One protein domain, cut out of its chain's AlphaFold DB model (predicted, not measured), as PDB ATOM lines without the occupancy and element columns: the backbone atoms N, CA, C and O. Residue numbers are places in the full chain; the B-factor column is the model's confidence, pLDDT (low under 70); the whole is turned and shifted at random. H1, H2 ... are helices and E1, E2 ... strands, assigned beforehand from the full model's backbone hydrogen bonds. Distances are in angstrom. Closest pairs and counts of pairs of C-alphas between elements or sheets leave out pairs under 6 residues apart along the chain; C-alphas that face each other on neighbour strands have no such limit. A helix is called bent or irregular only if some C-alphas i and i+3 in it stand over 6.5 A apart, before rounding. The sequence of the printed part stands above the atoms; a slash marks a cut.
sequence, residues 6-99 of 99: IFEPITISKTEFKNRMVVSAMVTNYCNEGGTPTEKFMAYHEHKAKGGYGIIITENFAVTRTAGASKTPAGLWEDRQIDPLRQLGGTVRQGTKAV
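This is residues 6 to 99 of the 99 residues of the protein "Oxidored_FMN domain-containing protein" of Selenomonas montiformis (UniProt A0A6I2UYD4). With little regular structure, this is an elongated body of long loops with two helices, H1 and H2, side by side over them and a small strand hairpin, E1 and E2, at one end. Short parallel pairings tie residues 55 to 56 to residues 22 to 23 and 97 to 98. The 94 printed residues hold E1, E2, H1, H2 in that order, 32 residues in named elements, mostly helix; the antiparallel sheet is E1 - E2. It is compact, radius of gyration of the C-alphas 13.7 A, spanning 41 by 24 by 21 A.

Find C-alpha 10 at (221.821, 169.660, 119.317), where E1, residues 10 to 12, begins; E2 is residues 15 to 17. H1, residues 39 to 50, runs 16.0 A. H2, residues 79 to 92, runs 20.8 A to C-alpha 92 at (236.229, 174.614, 109.368); it is only just irregular, C-alphas 80 and 83 being 6.6 A apart.

In the hairpin E1 and E2, look at N 10 and O 17, 3.0 A apart, within hydrogen-bond range. E1 is apart from H1 and H2. H2 touches H1 with residues 88 to 92 alone, at a shallow tilt of 30 degrees, the same way; the closest C-alphas, of Ala 49 and Val 92, are 5.7 A apart. Every O i to N i+4 pair is within range in H1, 8 of 10 in H2.

The C-alphas farthest apart, of Glu 8 and Thr 66, are 41.4 A apart. The printed part has no cut; the links E2 to H1 and H1 to H2 are long. Look for pLDDT under 70 at residues 94 to 95.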
ATOM      1  N   ILE A   6     226.486 163.014 124.403       95.44
ATOM      2  CA  ILE A   6     227.535 163.881 123.850       95.44
ATOM      3  C   ILE A   6     227.638 163.763 122.322       95.44
ATOM      4  O   ILE A   6     228.019 164.728 121.665       95.44
ATOM      5  N   PHE A   7     227.249 162.613 121.761       94.88
ATOM      6  CA  PHE A   7     227.305 162.327 120.327       94.88
ATOM      7  C   PHE A   7     225.986 162.603 119.594       94.88
ATOM      8  O   PHE A   7     225.964 162.568 118.369       94.88
ATOM      9  N   GLU A   8     224.894 162.880 120.313       95.81
ATOM     10  CA  GLU A   8     223.609 163.236 119.705       95.81
ATOM     11  C   GLU A   8     223.626 164.691 119.197       95.81
ATOM     12  O   GLU A   8     224.207 165.555 119.871       95.81
ATOM     13  N   PRO A   9     222.945 165.001 118.078       95.75
ATOM     14  CA  PRO A   9     222.773 166.370 117.611       95.75
ATOM     15  C   PRO A   9     222.153 167.302 118.661       95.75
ATOM     16  O   PRO A   9     221.445 166.882 119.584       95.75
ATOM     17  N   ILE A  10     222.419 168.597 118.507       95.19
ATOM     18  CA  ILE A  10     221.821 169.660 119.317       95.19
ATOM     19  C   ILE A  10     221.540 170.882 118.448       95.19
ATOM     20  O   ILE A  10     222.367 171.272 117.629       95.19
ATOM     21  N   THR A  11     220.393 171.516 118.671       94.81
ATOM     22  CA  THR A  11     220.061 172.804 118.059       94.81
ATOM     23  C   THR A  11     220.268 173.914 119.074       94.81
ATOM     24  O   THR A  11     219.693 173.881 120.160       94.81
ATOM     25  N   ILE A  12     221.086 174.905 118.717       93.06
ATOM     26  CA  ILE A  12     221.263 176.137 119.491       93.06
ATOM     27  C   ILE A  12     220.742 177.286 118.626       93.06
ATOM     28  O   ILE A  12     221.209 177.512 117.505       93.06
ATOM     29  N   SER A  13     219.725 177.986 119.130       92.31
ATOM     30  CA  SER A  13     218.960 178.988 118.378       92.31
ATOM     31  C   SER A  13     218.396 178.420 117.062       92.31
ATOM     32  O   SER A  13     217.504 177.581 117.101       92.31
ATOM     33  N   LYS A  14     218.889 178.866 115.897       92.81
ATOM     34  CA  LYS A  14     218.423 178.436 114.562       92.81
ATOM     35  C   LYS A  14     219.384 177.459 113.874       92.81
ATOM     36  O   LYS A  14     219.244 177.193 112.685       92.81
ATOM     37  N   THR A  15     220.390 176.974 114.599       90.19
ATOM     38  CA  THR A  15     221.479 176.182 114.031       90.19
ATOM     39  C   THR A  15     221.559 174.816 114.691       90.19
ATOM     40  O   THR A  15     221.779 174.721 115.895       90.19
ATOM     41  N   GLU A  16     221.445 173.764 113.884       92.88
ATOM     42  CA  GLU A  16     221.733 172.392 114.300       92.88
ATOM     43  C   GLU A  16     223.236 172.081 114.191       92.88
ATOM     44  O   GLU A  16     223.908 172.477 113.229       92.88
ATOM     45  N   PHE A  17     223.757 171.360 115.184       93.25
ATOM     46  CA  PHE A  17     225.120 170.848 115.260       93.25
ATOM     47  C   PHE A  17     225.091 169.326 115.395       93.25
ATOM     48  O   PHE A  17     224.276 168.775 116.131       93.25
ATOM     49  N   LYS A  18     226.027 168.647 114.722       94.00
ATOM     50  CA  LYS A  18     226.073 167.177 114.618       94.00
ATOM     51  C   LYS A  18     226.287 166.439 115.945       94.00
ATOM     52  O   LYS A  18     226.001 165.253 116.022       94.00
ATOM     53  N   ASN A  19     226.841 167.111 116.955       95.38
ATOM     54  CA  ASN A  19     227.058 166.576 118.296       95.38
ATOM     55  C   ASN A  19     227.290 167.716 119.302       95.38
ATOM     56  O   ASN A  19     227.370 168.887 118.924       95.38
ATOM     57  N   ARG A  20     227.423 167.365 120.584       95.69
ATOM     58  CA  ARG A  20     227.590 168.308 121.703       95.69
ATOM     59  C   ARG A  20     229.052 168.518 122.101       95.69
ATOM     60  O   ARG A  20     229.320 169.041 123.179       95.69
ATOM     61  N   MET A  21     229.998 168.079 121.270       95.38
ATOM     62  CA  MET A  21     231.424 168.264 121.519       95.38
ATOM     63  C   MET A  21     231.854 169.638 121.018       95.38
ATOM     64  O   MET A  21     231.709 169.959 119.834       95.38
ATOM     65  N   VAL A  22     232.411 170.427 121.930       95.31
ATOM     66  CA  VAL A  22     232.826 171.808 121.688       95.31
ATOM     67  C   VAL A  22     234.325 171.925 121.923       95.31
ATOM     68  O   VAL A  22     234.830 171.470 122.949       95.31
ATOM     69  N   VAL A  23     235.036 172.547 120.986       95.50
ATOM     70  CA  VAL A  23     236.369 173.095 121.254       95.50
ATOM     71  C   VAL A  23     236.175 174.489 121.834       95.50
ATOM     72  O   VAL A  23     235.577 175.345 121.183       95.50
ATOM     73  N   SER A  24     236.622 174.693 123.071       95.25
ATOM     74  CA  SER A  24     236.593 176.002 123.726       95.25
ATOM     75  C   SER A  24     237.574 176.971 123.068       95.25
ATOM     76  O   SER A  24     238.548 176.542 122.450       95.25
ATOM     77  N   ALA A  25     237.358 178.272 123.270       93.94
ATOM     78  CA  ALA A  25     238.319 179.291 122.866       93.94
ATOM     79  C   ALA A  25     239.662 179.053 123.572       93.94
ATOM     80  O   ALA A  25     239.742 179.117 124.800       93.94
ATOM     81  N   MET A  26     240.707 178.758 122.799       93.56
ATOM     82  CA  MET A  26     242.046 178.457 123.310       93.56
ATOM     83  C   MET A  26     243.078 179.263 122.536       93.56
ATOM     84  O   MET A  26     243.235 179.066 121.333       93.56
ATOM     85  N   VAL A  27     243.798 180.140 123.234       93.94
ATOM     86  CA  VAL A  27     244.836 180.966 122.614       93.94
ATOM     87  C   VAL A  27     246.026 180.104 122.212       93.94
ATOM     88  O   VAL A  27     246.647 179.444 123.047       93.94
ATOM     89  N   THR A  28     246.362 180.136 120.930       94.44
ATOM     90  CA  THR A  28     247.440 179.347 120.328       94.44
ATOM     91  C   THR A  28     248.744 180.128 120.201       94.44
ATOM     92  O   THR A  28     249.816 179.524 120.214       94.44
ATOM     93  N   ASN A  29     248.667 181.461 120.090       94.69
ATOM     94  CA  ASN A  29     249.780 182.326 119.674       94.69
ATOM     95  C   ASN A  29     250.385 181.908 118.318       94.69
ATOM     96  O   ASN A  29     251.592 182.023 118.100       94.69
ATOM     97  N   TYR A  30     249.570 181.364 117.408       96.38
ATOM     98  CA  TYR A  30     250.030 180.951 116.076       96.38
ATOM     99  C   TYR A  30     249.815 182.013 115.003       96.38
ATOM    100  O   TYR A  30     250.255 181.798 113.880       96.38
ATOM    101  N   CYS A  31     249.168 183.137 115.301       96.06
ATOM    102  CA  CYS A  31     249.038 184.228 114.340       96.06
ATOM    103  C   CYS A  31     250.368 184.979 114.153       96.06
ATOM    104  O   CYS A  31     251.290 184.877 114.964       96.06
ATOM    105  N   ASN A  32     250.466 185.743 113.064       95.94
ATOM    106  CA  ASN A  32     251.560 186.697 112.874       95.94
ATOM    107  C   ASN A  32     251.417 187.873 113.857       95.94
ATOM    108  O   ASN A  32     250.321 188.137 114.349       95.94
ATOM    109  N   GLU A  33     252.478 188.659 114.062       92.38
ATOM    110  CA  GLU A  33     252.421 189.894 114.874       92.38
ATOM    111  C   GLU A  33     251.354 190.890 114.376       92.38
ATOM    112  O   GLU A  33     250.806 191.673 115.144       92.38
ATOM    113  N   GLY A  34     250.993 190.817 113.091       93.19
ATOM    114  CA  GLY A  34     249.899 191.584 112.495       93.19
ATOM    115  C   GLY A  34     248.488 191.018 112.705       93.19
ATOM    116  O   GLY A  34     247.561 191.493 112.054       93.19
ATOM    117  N   GLY A  35     248.319 189.977 113.521       94.81
ATOM    118  CA  GLY A  35     247.030 189.339 113.815       94.81
ATOM    119  C   GLY A  35     246.436 188.492 112.691       94.81
ATOM    120  O   GLY A  35     245.319 188.000 112.816       94.81
ATOM    121  N   THR A  36     247.155 188.302 111.585       96.25
ATOM    122  CA  THR A  36     246.704 187.423 110.503       96.25
ATOM    123  C   THR A  36     246.979 185.954 110.855       96.25
ATOM    124  O   THR A  36     248.099 185.654 111.294       96.25
ATOM    125  N   PRO A  37     246.034 185.036 110.591       95.50
ATOM    126  CA  PRO A  37     246.252 183.592 110.631       95.50
ATOM    127  C   PRO A  37     247.510 183.144 109.881       95.50
ATOM    128  O   PRO A  37     247.776 183.607 108.773       95.50
ATOM    129  N   THR A  38     248.255 182.205 110.462       96.31
ATOM    130  CA  THR A  38     249.299 181.444 109.752       96.31
ATOM    131  C   THR A  38     248.758 180.100 109.280       96.31
ATOM    132  O   THR A  38     247.729 179.629 109.764       96.31
ATOM    133  N   GLU A  39     249.492 179.405 108.413       95.81
ATOM    134  CA  GLU A  39     249.175 178.019 108.038       95.81
ATOM    135  C   GLU A  39     249.056 177.093 109.256       95.81
ATOM    136  O   GLU A  39     248.179 176.235 109.310       95.81
ATOM    137  N   LYS A  40     249.880 177.308 110.288       96.12
ATOM    138  CA  LYS A  40     249.818 176.535 111.533       96.12
ATOM    139  C   LYS A  40     248.513 176.779 112.293       96.12
ATOM    140  O   LYS A  40     247.922 175.840 112.826       96.12
ATOM    141  N   PHE A  41     248.061 178.030 112.337       95.31
ATOM    142  CA  PHE A  41     246.775 178.393 112.925       95.31
ATOM    143  C   PHE A  41     245.605 177.742 112.173       95.31
ATOM    144  O   PHE A  41     244.693 177.188 112.791       95.31
ATOM    145  N   MET A  42     245.668 177.744 110.839       94.12
ATOM    146  CA  MET A  42     244.683 177.099 109.968       94.12
ATOM    147  C   MET A  42     244.637 175.585 110.202       94.12
ATOM    148  O   MET A  42     243.573 175.034 110.489       94.12
ATOM    149  N   ALA A  43     245.799 174.928 110.169       94.75
ATOM    150  CA  ALA A  43     245.933 173.489 110.376       94.75
ATOM    151  C   ALA A  43     245.424 173.052 111.757       94.75
ATOM    152  O   ALA A  43     244.788 172.007 111.873       94.75
ATOM    153  N   TYR A  44     245.647 173.856 112.804       95.06
ATOM    154  CA  TYR A  44     245.118 173.583 114.142       95.06
ATOM    155  C   TYR A  44     243.585 173.463 114.140       95.06
ATOM    156  O   TYR A  44     243.040 172.476 114.641       95.06
ATOM    157  N   HIS A  45     242.888 174.433 113.542       94.12
ATOM    158  CA  HIS A  45     241.424 174.440 113.482       94.12
ATOM    159  C   HIS A  45     240.884 173.358 112.541       94.12
ATOM    160  O   HIS A  45     239.905 172.684 112.872       94.12
ATOM    161  N   GLU A  46     241.549 173.130 111.408       93.06
ATOM    162  CA  GLU A  46     241.209 172.049 110.481       93.06
ATOM    163  C   GLU A  46     241.301 170.677 111.163       93.06
ATOM    164  O   GLU A  46     240.400 169.848 111.028       93.06
ATOM    165  N   HIS A  47     242.350 170.439 111.956       94.00
ATOM    166  CA  HIS A  47     242.533 169.172 112.660       94.00
ATOM    167  C   HIS A  47     241.410 168.919 113.676       94.00
ATOM    168  O   HIS A  47     240.925 167.794 113.806       94.00
ATOM    169  N   LYS A  48     240.932 169.969 114.358       93.31
ATOM    170  CA  LYS A  48     239.757 169.884 115.237       93.31
ATOM    171  C   LYS A  48     238.474 169.594 114.458       93.31
ATOM    172  O   LYS A  48     237.677 168.770 114.902       93.31
ATOM    173  N   ALA A  49     238.283 170.214 113.295       92.12
ATOM    174  CA  ALA A  49     237.115 169.953 112.453       92.12
ATOM    175  C   ALA A  49     237.097 168.488 111.972       92.12
ATOM    176  O   ALA A  49     236.104 167.779 112.167       92.12
ATOM    177  N   LYS A  50     238.240 167.998 111.465       93.12
ATOM    178  CA  LYS A  50     238.449 166.593 111.061       93.12
ATOM    179  C   LYS A  50     238.273 165.609 112.219       93.12
ATOM    180  O   LYS A  50     237.765 164.514 112.012       93.12
ATOM    181  N   GLY A  51     238.618 166.017 113.441       93.31
ATOM    182  CA  GLY A  51     238.421 165.232 114.664       93.31
ATOM    183  C   GLY A  51     236.956 165.015 115.066       93.31
ATOM    184  O   GLY A  51     236.690 164.297 116.025       93.31
ATOM    185  N   GLY A  52     235.995 165.616 114.357       92.94
ATOM    186  CA  GLY A  52     234.576 165.317 114.541       92.94
ATOM    187  C   GLY A  52     233.862 166.179 115.581       92.94
ATOM    188  O   GLY A  52     232.713 165.886 115.899       92.94
ATOM    189  N   TYR A  53     234.466 167.262 116.075       94.62
ATOM    190  CA  TYR A  53     233.784 168.210 116.965       94.62
ATOM    191  C   TYR A  53     232.604 168.884 116.254       94.62
ATOM    192  O   TYR A  53     232.691 169.216 115.072       94.62
ATOM    193  N   GLY A  54     231.483 169.066 116.948       94.06
ATOM    194  CA  GLY A  54     230.300 169.735 116.406       94.06
ATOM    195  C   GLY A  54     230.481 171.249 116.314       94.06
ATOM    196  O   GLY A  54     230.037 171.865 115.343       94.06
ATOM    197  N   ILE A  55     231.185 171.819 117.296       94.44
ATOM    198  CA  ILE A  55     231.390 173.260 117.461       94.44
ATOM    199  C   ILE A  55     232.870 173.532 117.711       94.44
ATOM    200  O   ILE A  55     233.499 172.870 118.539       94.44
ATOM    201  N   ILE A  56     233.416 174.530 117.026       94.44
ATOM    202  CA  ILE A  56     234.727 175.100 117.334       94.44
ATOM    203  C   ILE A  56     234.517 176.576 117.619       94.44
ATOM    204  O   ILE A  56     234.137 177.315 116.719       94.44
ATOM    205  N   ILE A  57     234.754 176.990 118.859       94.12
ATOM    206  CA  ILE A  57     234.893 178.406 119.180       94.12
ATOM    207  C   ILE A  57     236.355 178.746 118.914       94.12
ATOM    208  O   ILE A  57     237.248 178.087 119.453       94.12
ATOM    209  N   THR A  58     236.602 179.717 118.041       91.00
ATOM    210  CA  THR A  58     237.972 180.151 117.737       91.00
ATOM    211  C   THR A  58     238.658 180.765 118.966       91.00
ATOM    212  O   THR A  58     238.052 180.919 120.028       91.00
ATOM    213  N   GLU A  59     239.939 181.122 118.854       92.38
ATOM    214  CA  GLU A  59     240.626 181.844 119.930       92.38
ATOM    215  C   GLU A  59     240.078 183.269 120.137       92.38
ATOM    216  O   GLU A  59     239.172 183.724 119.440       92.38
ATOM    217  N   ASN A  60     240.611 183.982 121.130       92.75
ATOM    218  CA  ASN A  60     240.280 185.387 121.314       92.75
ATOM    219  C   ASN A  60     240.837 186.235 120.159       92.75
ATOM    220  O   ASN A  60     241.970 186.058 119.717       92.75
ATOM    221  N   PHE A  61     240.046 187.205 119.717       94.19
ATOM    222  CA  PHE A  61     240.477 188.174 118.719       94.19
ATOM    223  C   PHE A  61     240.698 189.527 119.375       94.19
ATOM    224  O   PHE A  61     239.827 190.035 120.085       94.19
ATOM    225  N   ALA A  62     241.856 190.127 119.129       95.44
ATOM    226  CA  ALA A  62     242.062 191.530 119.438       95.44
ATOM    227  C   ALA A  62     241.275 192.382 118.429       95.44
ATOM    228  O   ALA A  62     241.334 192.149 117.223       95.44
ATOM    229  N   VAL A  63     240.522 193.364 118.928       95.50
ATOM    230  CA  VAL A  63     239.687 194.276 118.114       95.50
ATOM    231  C   VAL A  63     240.380 195.607 117.808       95.50
ATOM    232  O   VAL A  63     239.910 196.391 116.992       95.50
ATOM    233  N   THR A  64     241.519 195.868 118.451       94.88
ATOM    234  CA  THR A  64     242.428 196.982 118.159       94.88
ATOM    235  C   THR A  64     243.870 196.488 118.271       94.88
ATOM    236  O   THR A  64     244.131 195.484 118.932       94.88
ATOM    237  N   ARG A  65     244.829 197.228 117.698       91.31
ATOM    238  CA  ARG A  65     246.273 196.926 117.811       91.31
ATOM    239  C   ARG A  65     246.795 196.884 119.252       91.31
ATOM    240  O   ARG A  65     247.845 196.304 119.496       91.31
ATOM    241  N   THR A  66     246.110 197.550 120.178       91.62
ATOM    242  CA  THR A  66     246.515 197.675 121.586       91.62
ATOM    243  C   THR A  66     245.735 196.750 122.517       91.62
ATOM    244  O   THR A  66     246.036 196.695 123.707       91.62
ATOM    245  N   ALA A  67     244.731 196.033 122.005       90.81
ATOM    246  CA  ALA A  67     243.971 195.055 122.766       90.81
ATOM    247  C   ALA A  67     244.664 193.684 122.756       90.81
ATOM    248  O   ALA A  67     245.311 193.302 121.784       90.81
ATOM    249  N   GLY A  68     244.459 192.907 123.819       84.50
ATOM    250  CA  GLY A  68     244.949 191.532 123.935       84.50
ATOM    251  C   GLY A  68     245.915 191.333 125.102       84.50
ATOM    252  O   GLY A  68     246.502 192.275 125.619       84.50
ATOM    253  N   ALA A  69     246.055 190.077 125.529       84.88
ATOM    254  CA  ALA A  69     246.952 189.662 126.616       84.88
ATOM    255  C   ALA A  69     247.973 188.605 126.152       84.88
ATOM    256  O   ALA A  69     248.603 187.925 126.958       84.88
ATOM    257  N   SER A  70     248.082 188.407 124.840       86.12
ATOM    258  CA  SER A  70     248.812 187.309 124.206       86.12
ATOM    259  C   SER A  70     249.862 187.874 123.260       86.12
ATOM    260  O   SER A  70     249.732 189.009 122.808       86.12
ATOM    261  N   LYS A  71     250.919 187.107 122.973       87.06
ATOM    262  CA  LYS A  71     252.053 187.611 122.183       87.06
ATOM    263  C   LYS A  71     251.649 187.897 120.736       87.06
ATOM    264  O   LYS A  71     252.074 188.893 120.165       87.06
ATOM    265  N   THR A  72     250.839 187.015 120.160       93.00
ATOM    266  CA  THR A  72     250.374 187.098 118.771       93.00
ATOM    267  C   THR A  72     248.901 186.683 118.681       93.00
ATOM    268  O   THR A  72     248.593 185.584 118.207       93.00
ATOM    269  N   PRO A  73     247.968 187.511 119.195       93.19
ATOM    270  CA  PRO A  73     246.541 187.213 119.120       93.19
ATOM    271  C   PRO A  73     246.057 187.293 117.670       93.19
ATOM    272  O   PRO A  73     246.596 188.063 116.871       93.19
ATOM    273  N   ALA A  74     245.007 186.546 117.335       94.69
ATOM    274  CA  ALA A  74     244.291 186.761 116.085       94.69
ATOM    275  C   ALA A  74     243.640 188.157 116.070       94.69
ATOM    276  O   ALA A  74     243.300 188.708 117.120       94.69
ATOM    277  N   GLY A  75     243.488 188.756 114.889       95.50
ATOM    278  CA  GLY A  75     243.087 190.155 114.762       95.50
ATOM    279  C   GLY A  75     241.801 190.418 113.994       95.50
ATOM    280  O   GLY A  75     241.520 189.756 113.002       95.50
ATOM    281  N   LEU A  76     241.049 191.418 114.463       95.81
ATOM    282  CA  LEU A  76     239.840 191.982 113.849       95.81
ATOM    283  C   LEU A  76     239.878 193.523 113.866       95.81
ATOM    284  O   LEU A  76     238.930 194.170 114.302       95.81
ATOM    285  N   TRP A  77     240.994 194.119 113.446       95.69
ATOM    286  CA  TRP A  77     241.203 195.575 113.456       95.69
ATOM    287  C   TRP A  77     241.652 196.166 112.109       95.69
ATOM    288  O   TRP A  77     241.718 197.386 111.980       95.69
ATOM    289  N   GLU A  78     241.981 195.337 111.115       96.62
ATOM    290  CA  GLU A  78     242.428 195.759 109.783       96.62
ATOM    291  C   GLU A  78     241.884 194.838 108.686       96.62
ATOM    292  O   GLU A  78     241.917 193.616 108.822       96.62
ATOM    293  N   ASP A  79     241.501 195.406 107.540       97.69
ATOM    294  CA  ASP A  79     240.880 194.660 106.434       97.69
ATOM    295  C   ASP A  79     241.733 193.510 105.889       97.69
ATOM    296  O   ASP A  79     241.200 192.477 105.486       97.69
ATOM    297  N   ARG A  80     243.068 193.617 105.950       96.06
ATOM    298  CA  ARG A  80     243.972 192.522 105.547       96.06
ATOM    299  C   ARG A  80     243.774 191.227 106.347       96.06
ATOM    300  O   ARG A  80     244.305 190.189 105.966       96.06
ATOM    301  N   GLN A  81     243.064 191.284 107.474       96.44
ATOM    302  CA  GLN A  81     242.741 190.128 108.309       96.44
ATOM    303  C   GLN A  81     241.474 189.409 107.824       96.44
ATOM    304  O   GLN A  81     241.301 188.229 108.115       96.44
ATOM    305  N   ILE A  82     240.618 190.073 107.037       95.88
ATOM    306  CA  ILE A  82     239.319 189.544 106.599       95.88
ATOM    307  C   ILE A  82     239.490 188.296 105.732       95.88
ATOM    308  O   ILE A  82     238.884 187.265 106.024       95.88
ATOM    309  N   ASP A  83     240.296 188.364 104.672       96.25
ATOM    310  CA  ASP A  83     240.399 187.259 103.711       96.25
ATOM    311  C   ASP A  83     241.030 185.993 104.309       96.25
ATOM    312  O   ASP A  83     240.427 184.920 104.177       96.25
ATOM    313  N   PRO A  84     242.144 186.075 105.064       94.19
ATOM    314  CA  PRO A  84     242.660 184.926 105.807       94.19
ATOM    315  C   PRO A  84     241.633 184.313 106.776       94.19
ATOM    316  O   PRO A  84     241.526 183.091 106.886       94.19
ATOM    317  N   LEU A  85     240.830 185.134 107.461       93.88
ATOM    318  CA  LEU A  85     239.797 184.642 108.381       93.88
ATOM    319  C   LEU A  85     238.590 184.043 107.660       93.88
ATOM    320  O   LEU A  85     238.003 183.063 108.127       93.88
ATOM    321  N   ARG A  86     238.243 184.560 106.481       93.44
ATOM    322  CA  ARG A  86     237.245 183.940 105.608       93.44
ATOM    323  C   ARG A  86     237.717 182.557 105.150       93.44
ATOM    324  O   ARG A  86     236.920 181.617 105.170       93.44
ATOM    325  N   GLN A  87     238.999 182.405 104.810       91.88
ATOM    326  CA  GLN A  87     239.591 181.109 104.467       91.88
ATOM    327  C   GLN A  87     239.536 180.128 105.649       91.88
ATOM    328  O   GLN A  87     239.187 178.956 105.461       91.88
ATOM    329  N   LEU A  88     239.814 180.596 106.874       90.25
ATOM    330  CA  LEU A  88     239.666 179.792 108.095       90.25
ATOM    331  C   LEU A  88     238.232 179.277 108.232       90.25
ATOM    332  O   LEU A  88     238.009 178.076 108.391       90.25
ATOM    333  N   GLY A  89     237.257 180.181 108.112       86.94
ATOM    334  CA  GLY A  89     235.840 179.841 108.191       86.94
ATOM    335  C   GLY A  89     235.420 178.812 107.139       86.94
ATOM    336  O   GLY A  89     234.653 177.903 107.453       86.94
ATOM    337  N   GLY A  90     235.945 178.912 105.914       85.12
ATOM    338  CA  GLY A  90     235.723 177.925 104.854       85.12
ATOM    339  C   GLY A  90     236.296 176.547 105.194       85.12
ATOM    340  O   GLY A  90     235.610 175.539 105.030       85.12
ATOM    341  N   THR A  91     237.514 176.512 105.739       79.88
ATOM    342  CA  THR A  91     238.209 175.271 106.123       79.88
ATOM    343  C   THR A  91     237.460 174.521 107.229       79.88
ATOM    344  O   THR A  91     237.285 173.307 107.153       79.88
ATOM    345  N   VAL A  92     236.942 175.234 108.236       81.94
ATOM    346  CA  VAL A  92     236.229 174.614 109.368       81.94
ATOM    347  C   VAL A  92     234.822 174.133 108.994       81.94
ATOM    348  O   VAL A  92     234.348 173.139 109.544       81.94
ATOM    349  N   ARG A  93     234.150 174.800 108.044       79.75
ATOM    350  CA  ARG A  93     232.747 174.521 107.677       79.75
ATOM    351  C   ARG A  93     232.503 173.158 107.023       79.75
ATOM    352  O   ARG A  93     231.343 172.781 106.860       79.75
ATOM    353  N   GLN A  94     233.545 172.391 106.709       65.12
ATOM    354  CA  GLN A  94     233.435 171.012 106.224       65.12
ATOM    355  C   GLN A  94     233.008 170.049 107.349       65.12
ATOM    356  O   GLN A  94     233.782 169.244 107.857       65.12
ATOM    357  N   GLY A  95     231.744 170.148 107.767       62.66
ATOM    358  CA  GLY A  95     231.124 169.258 108.750       62.66
ATOM    359  C   GLY A  95     231.199 169.732 110.203       62.66
ATOM    360  O   GLY A  95     230.667 169.047 111.074       62.66
ATOM    361  N   THR A  96     231.804 170.883 110.487       79.12
ATOM    362  CA  THR A  96     231.853 171.513 111.817       79.12
ATOM    363  C   THR A  96     231.486 172.985 111.681       79.12
ATOM    364  O   THR A  96     231.660 173.579 110.623       79.12
ATOM    365  N   LYS A  97     230.925 173.603 112.720       79.88
ATOM    366  CA  LYS A  97     230.620 175.037 112.689       79.88
ATOM    367  C   LYS A  97     231.627 175.792 113.550       79.88
ATOM    368  O   LYS A  97     231.821 175.440 114.712       79.88
ATOM    369  N   ALA A  98     232.264 176.798 112.952       76.44
ATOM    370  CA  ALA A  98     233.085 177.770 113.663       76.44
ATOM    371  C   ALA A  98     232.195 178.878 114.239       76.44
ATOM    372  O   ALA A  98     231.283 179.342 113.542       76.44
ATOM    373  N   VAL A  99     232.477 179.272 115.478       71.38
ATOM    374  CA  VAL A  99     231.886 180.412 116.187       71.38
ATOM    375  C   VAL A  99     232.992 181.388 116.552       71.38
ATOM    376  O   VAL A  99     234.027 180.910 117.074       71.38
TER     377      VAL A  99